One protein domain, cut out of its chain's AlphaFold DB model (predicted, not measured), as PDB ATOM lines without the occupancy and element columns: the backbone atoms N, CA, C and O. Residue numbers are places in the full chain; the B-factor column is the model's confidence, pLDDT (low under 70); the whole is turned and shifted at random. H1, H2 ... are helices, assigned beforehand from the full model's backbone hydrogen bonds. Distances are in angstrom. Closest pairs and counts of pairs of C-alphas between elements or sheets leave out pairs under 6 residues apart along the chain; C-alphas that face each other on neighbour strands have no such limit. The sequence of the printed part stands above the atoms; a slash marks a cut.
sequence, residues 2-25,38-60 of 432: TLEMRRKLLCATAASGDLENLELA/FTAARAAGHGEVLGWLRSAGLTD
ATOM      1  N   THR A   2     124.972 204.639 128.590       87.38
ATOM      2  CA  THR A   2     125.444 205.367 129.781       87.38
ATOM      3  C   THR A   2     126.278 206.591 129.374       87.38
ATOM      4  O   THR A   2     126.768 206.664 128.247       87.38
ATOM      5  N   LEU A   3     126.442 207.573 130.272       83.81
ATOM      6  CA  LEU A   3     127.304 208.745 130.033       83.81
ATOM      7  C   LEU A   3     128.758 208.333 129.730       83.81
ATOM      8  O   LEU A   3     129.401 208.910 128.862       83.81
ATOM      9  N   GLU A   4     129.247 207.286 130.390       85.62
ATOM     10  CA  GLU A   4     130.584 206.738 130.160       85.62
ATOM     11  C   GLU A   4     130.746 206.157 128.748       85.62
ATOM     12  O   GLU A   4     131.721 206.454 128.062       85.62
ATOM     13  N   MET A   5     129.763 205.382 128.273       86.12
ATOM     14  CA  MET A   5     129.796 204.818 126.919       86.12
ATOM     15  C   MET A   5     129.754 205.919 125.850       86.12
ATOM     16  O   MET A   5     130.404 205.820 124.814       86.12
ATOM     17  N   ARG A   6     129.004 206.991 126.126       88.56
ATOM     18  CA  ARG A   6     128.898 208.176 125.270       88.56
ATOM     19  C   ARG A   6     130.230 208.916 125.131       88.56
ATOM     20  O   ARG A   6     130.631 209.221 124.014       88.56
ATOM     21  N   ARG A   7     130.955 209.112 126.237       88.31
ATOM     22  CA  ARG A   7     132.309 209.696 126.217       88.31
ATOM     23  C   ARG A   7     133.312 208.808 125.485       88.31
ATOM     24  O   ARG A   7     134.061 209.302 124.654       88.31
ATOM     25  N   LYS A   8     133.281 207.492 125.725       89.19
ATOM     26  CA  LYS A   8     134.151 206.527 125.031       89.19
ATOM     27  C   LYS A   8     133.966 206.555 123.513       89.19
ATOM     28  O   LYS A   8     134.959 206.491 122.796       89.19
ATOM     29  N   LEU A   9     132.726 206.691 123.035       90.19
ATOM     30  CA  LEU A   9     132.436 206.825 121.607       90.19
ATOM     31  C   LEU A   9     133.086 208.084 121.015       90.19
ATOM     32  O   LEU A   9     133.767 207.976 120.003       90.19
ATOM     33  N   LEU A  10     132.939 209.241 121.675       90.06
ATOM     34  CA  LEU A  10     133.561 210.497 121.231       90.06
ATOM     35  C   LEU A  10     135.092 210.422 121.224       90.06
ATOM     36  O   LEU A  10     135.725 210.910 120.297       90.06
ATOM     37  N   CYS A  11     135.703 209.793 122.231       90.00
ATOM     38  CA  CYS A  11     137.152 209.596 122.246       90.00
ATOM     39  C   CYS A  11     137.618 208.679 121.105       90.00
ATOM     40  O   CYS A  11     138.661 208.934 120.512       90.00
ATOM     41  N   ALA A  12     136.857 207.628 120.788       89.50
ATOM     42  CA  ALA A  12     137.195 206.698 119.713       89.50
ATOM     43  C   ALA A  12     137.093 207.350 118.325       89.50
ATOM     44  O   ALA A  12     137.984 207.151 117.505       89.50
ATOM     45  N   THR A  13     136.057 208.157 118.073       91.19
ATOM     46  CA  THR A  13     135.915 208.898 116.807       91.19
ATOM     47  C   THR A  13     136.937 210.027 116.689       91.19
ATOM     48  O   THR A  13     137.505 210.250 115.626       91.19
ATOM     49  N   ALA A  14     137.264 210.699 117.793       88.75
ATOM     50  CA  ALA A  14     138.337 211.688 117.809       88.75
ATOM     51  C   ALA A  14     139.715 211.060 117.528       88.75
ATOM     52  O   ALA A  14     140.538 211.654 116.833       88.75
ATOM     53  N   ALA A  15     139.956 209.844 118.027       88.88
ATOM     54  CA  ALA A  15     141.175 209.089 117.758       88.88
ATOM     55  C   ALA A  15     141.236 208.488 116.342       88.88
ATOM     56  O   ALA A  15     142.326 208.145 115.902       88.88
ATOM     57  N   SER A  16     140.110 208.348 115.629       90.81
ATOM     58  CA  SER A  16     140.104 207.842 114.248       90.81
ATOM     59  C   SER A  16     140.446 208.912 113.208       90.81
ATOM     60  O   SER A  16     140.717 208.568 112.060       90.81
ATOM     61  N   GLY A  17     140.409 210.192 113.591       87.06
ATOM     62  CA  GLY A  17     140.746 211.316 112.712       87.06
ATOM     63  C   GLY A  17     139.645 211.729 111.742       87.06
ATOM     64  O   GLY A  17     139.877 212.592 110.902       87.06
ATOM     65  N   ASP A  18     138.458 211.140 111.862       91.38
ATOM     66  CA  ASP A  18     137.321 211.421 110.992       91.38
ATOM     67  C   ASP A  18     136.493 212.569 111.583       91.38
ATOM     68  O   ASP A  18     135.718 212.386 112.529       91.38
ATOM     69  N   LEU A  19     136.727 213.776 111.061       91.44
ATOM     70  CA  LEU A  19     136.104 215.002 111.551       91.44
ATOM     71  C   LEU A  19     134.579 214.968 111.395       91.44
ATOM     72  O   LEU A  19     133.872 215.313 112.339       91.44
ATOM     73  N   GLU A  20     134.074 214.501 110.254       91.00
ATOM     74  CA  GLU A  20     132.635 214.442 109.974       91.00
ATOM     75  C   GLU A  20     131.931 213.492 110.950       91.00
ATOM     76  O   GLU A  20     130.896 213.824 111.536       91.00
ATOM     77  N   ASN A  21     132.537 212.329 111.205       90.12
ATOM     78  CA  ASN A  21     132.013 211.378 112.179       90.12
ATOM     79  C   ASN A  21     132.092 211.900 113.616       90.12
ATOM     80  O   ASN A  21     131.206 211.604 114.424       90.12
ATOM     81  N   LEU A  22     133.116 212.682 113.960       89.56
ATOM     82  CA  LEU A  22     133.211 213.314 115.273       89.56
ATOM     83  C   LEU A  22     132.159 214.417 115.457       89.56
ATOM     84  O   LEU A  22     131.531 214.461 116.515       89.56
ATOM     85  N   GLU A  23     131.928 215.265 114.455       90.06
ATOM     86  CA  GLU A  23     130.886 216.301 114.480       90.06
ATOM     87  C   GLU A  23     129.493 215.682 114.622       90.06
ATOM     88  O   GLU A  23     128.699 216.078 115.487       90.06
ATOM     89  N   LEU A  24     129.222 214.641 113.831       90.44
ATOM     90  CA  LEU A  24     127.976 213.892 113.907       90.44
ATOM     91  C   LEU A  24     127.812 213.254 115.289       90.44
ATOM     92  O   LEU A  24     126.775 213.433 115.932       90.44
ATOM     93  N   ALA A  25     128.838 212.568 115.796       88.31
ATOM     94  CA  ALA A  25     128.800 211.974 117.126       88.31
ATOM     95  C   ALA A  25     128.585 213.038 118.217       88.31
ATOM     96  O   ALA A  25     127.748 212.845 119.097       88.31
ATOM     97  N   PHE A  38     139.851 215.588 123.501       88.12
ATOM     98  CA  PHE A  38     141.032 216.311 123.030       88.12
ATOM     99  C   PHE A  38     142.304 215.482 123.199       88.12
ATOM    100  O   PHE A  38     143.074 215.343 122.257       88.12
ATOM    101  N   THR A  39     142.493 214.869 124.368       87.88
ATOM    102  CA  THR A  39     143.631 213.981 124.652       87.88
ATOM    103  C   THR A  39     143.701 212.810 123.672       87.88
ATOM    104  O   THR A  39     144.782 212.499 123.175       87.88
ATOM    105  N   ALA A  40     142.560 212.200 123.337       87.88
ATOM    106  CA  ALA A  40     142.492 211.097 122.380       87.88
ATOM    107  C   ALA A  40     142.878 211.527 120.952       87.88
ATOM    108  O   ALA A  40     143.740 210.899 120.337       87.88
ATOM    109  N   ALA A  41     142.324 212.640 120.455       88.69
ATOM    110  CA  ALA A  41     142.725 213.215 119.165       88.69
ATOM    111  C   ALA A  41     144.213 213.598 119.141       88.69
ATOM    112  O   ALA A  41     144.906 213.414 118.138       88.69
ATOM    113  N   ARG A  42     144.716 214.120 120.264       87.06
ATOM    114  CA  ARG A  42     146.105 214.561 120.426       87.06
ATOM    115  C   ARG A  42     147.082 213.396 120.376       87.06
ATOM    116  O   ARG A  42     148.111 213.516 119.718       87.06
ATOM    117  N   ALA A  43     146.741 212.281 121.020       84.56
ATOM    118  CA  ALA A  43     147.500 211.038 120.954       84.56
ATOM    119  C   ALA A  43     147.517 210.453 119.531       84.56
ATOM    120  O   ALA A  43     148.550 209.973 119.076       84.56
ATOM    121  N   ALA A  44     146.401 210.543 118.804       85.38
ATOM    122  CA  ALA A  44     146.301 210.051 117.429       85.38
ATOM    123  C   ALA A  44     146.988 210.966 116.392       85.38
ATOM    124  O   ALA A  44     147.404 210.504 115.333       85.38
ATOM    125  N   GLY A  45     147.184 212.251 116.707       82.50
ATOM    126  CA  GLY A  45     147.941 213.190 115.871       82.50
ATOM    127  C   GLY A  45     147.145 213.843 114.741       82.50
ATOM    128  O   GLY A  45     147.734 214.400 113.816       82.50
ATOM    129  N   HIS A  46     145.814 213.808 114.797       85.75
ATOM    130  CA  HIS A  46     144.959 214.341 113.735       85.75
ATOM    131  C   HIS A  46     144.788 215.862 113.859       85.75
ATOM    132  O   HIS A  46     143.958 216.360 114.619       85.75
ATOM    133  N   GLY A  47     145.599 216.611 113.106       83.62
ATOM    134  CA  GLY A  47     145.660 218.077 113.163       83.62
ATOM    135  C   GLY A  47     144.334 218.788 112.870       83.62
ATOM    136  O   GLY A  47     144.023 219.769 113.543       83.62
ATOM    137  N   GLU A  48     143.537 218.277 111.928       86.81
ATOM    138  CA  GLU A  48     142.227 218.845 111.569       86.81
ATOM    139  C   GLU A  48     141.219 218.716 112.715       86.81
ATOM    140  O   GLU A  48     140.621 219.707 113.133       86.81
ATOM    141  N   VAL A  49     141.128 217.525 113.316       88.88
ATOM    142  CA  VAL A  49     140.306 217.276 114.509       88.88
ATOM    143  C   VAL A  49     140.745 218.165 115.676       88.88
ATOM    144  O   VAL A  49     139.914 218.770 116.349       88.88
ATOM    145  N   LEU A  50     142.054 218.312 115.905       88.25
ATOM    146  CA  LEU A  50     142.584 219.202 116.945       88.25
ATOM    147  C   LEU A  50     142.283 220.682 116.676       88.25
ATOM    148  O   LEU A  50     142.074 221.446 117.620       88.25
ATOM    149  N   GLY A  51     142.287 221.103 115.410       88.75
ATOM    150  CA  GLY A  51     141.892 222.449 114.995       88.75
ATOM    151  C   GLY A  51     140.421 222.723 115.298       88.75
ATOM    152  O   GLY A  51     140.096 223.740 115.915       88.75
ATOM    153  N   TRP A  52     139.551 221.774 114.961       92.44
ATOM    154  CA  TRP A  52     138.126 221.854 115.263       92.44
ATOM    155  C   TRP A  52     137.847 221.880 116.768       92.44
ATOM    156  O   TRP A  52     137.150 222.771 117.254       92.44
ATOM    157  N   LEU A  53     138.464 220.984 117.545       89.56
ATOM    158  CA  LEU A  53     138.294 220.968 119.001       89.56
ATOM    159  C   LEU A  53     138.788 222.270 119.659       89.56
ATOM    160  O   LEU A  53     138.164 222.747 120.608       89.56
ATOM    161  N   ARG A  54     139.851 222.895 119.128       91.19
ATOM    162  CA  ARG A  54     140.286 224.236 119.558       91.19
ATOM    163  C   ARG A  54     139.251 225.315 119.262       91.19
ATOM    164  O   ARG A  54     139.023 226.172 120.111       91.19
ATOM    165  N   SER A  55     138.591 225.255 118.105       89.88
ATOM    166  CA  SER A  55     137.490 226.175 117.780       89.88
ATOM    167  C   SER A  55     136.282 226.006 118.715       89.88
ATOM    168  O   SER A  55     135.596 226.980 119.012       89.88
ATOM    169  N   ALA A  56     136.091 224.801 119.263       86.50
ATOM    170  CA  ALA A  56     135.100 224.506 120.296       86.50
ATOM    171  C   ALA A  56     135.532 224.934 121.719       86.50
ATOM    172  O   ALA A  56     134.796 224.702 122.679       86.50
ATOM    173  N   GLY A  57     136.705 225.562 121.872       85.69
ATOM    174  CA  GLY A  57     137.202 226.107 123.140       85.69
ATOM    175  C   GLY A  57     138.062 225.153 123.975       85.69
ATOM    176  O   GLY A  57     138.396 225.486 125.111       85.69
ATOM    177  N   LEU A  58     138.438 223.982 123.448       86.56
ATOM    178  CA  LEU A  58     139.343 223.053 124.135       86.56
ATOM    179  C   LEU A  58     140.806 223.432 123.881       86.56
ATOM    180  O   LEU A  58     141.210 223.678 122.747       86.56
ATOM    181  N   THR A  59     141.618 223.437 124.933       84.75
ATOM    182  CA  THR A  59     143.047 223.763 124.862       84.75
ATOM    183  C   THR A  59     143.922 222.554 125.180       84.75
ATOM    184  O   THR A  59     143.464 221.547 125.725       84.75
ATOM    185  N   ASP A  60     145.208 222.662 124.830       80.88
ATOM    186  CA  ASP A  60     146.213 221.693 125.254       80.88
ATOM    187  C   ASP A  60     146.286 221.671 126.794       80.88
ATOM    188  O   ASP A  60     146.518 222.689 127.442       80.88
TER     189      ASP A  60
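This is residues 2 to 25 and 38 to 60 of the 432 residues of the protein "Predicted protein" of Chlamydomonas reinhardtii (UniProt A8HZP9). What shape does the printed part make? Two helical hairpins, H1 with H2 and H3 with H4, pack together near the end of the long H1, which meets H2 with residues 9 to 14 alone and H3 with residues 11 to 16 alone. What is it built of? The printed part has 47 residues with four named helices, in the order H1, H2, H3, H4, and no named strand; the class is all helix. It is compact, with a radius of gyration of the C-alphas of 9.9 A and spans of 28 by 19 by 18 A.

How do the first two helices stand? H1, residues 3 to 16, and H2, residues 19 to 25, form a hairpin and touch, closest at the C-alphas of Thr 13 and Leu 22, 5.4 A apart. They run opposite ways at a shallow tilt of 12 degrees. What does H3 touch? H3, residues 38 to 44, touches H1, closest at the C-alphas of Ala 15 and Ala 41, 4.6 A apart, the same way at a steep tilt of 40 degrees. It forms a hairpin with H4, residues 47 to 55, opposite ways at a shallow tilt of 7 degrees; their closest C-alphas, of Ala 41 and Leu 50, are 6.4 A apart. How are the helix backbones? In H1, H2, H3 and H4 every O i to N i+4 pair is within hydrogen-bond range.

Where does H1 run? From C-alpha 3 at (127.304, 208.745, 130.033) it covers 20.3 A. How long are the others? H2 covers 9.7 A, H3 9.9 A and H4 12.4 A, ending at C-alpha 55 at (137.490, 226.175, 117.780).

How large is it? The two C-alphas farthest apart, of Thr 2 and Gly 47, are 29.1 A apart. Is there a cut? Residues 26 to 37 are not printed, and C-alphas 25 and 38 are 14.3 A apart. Is confidence low anywhere? No printed residue is under 70.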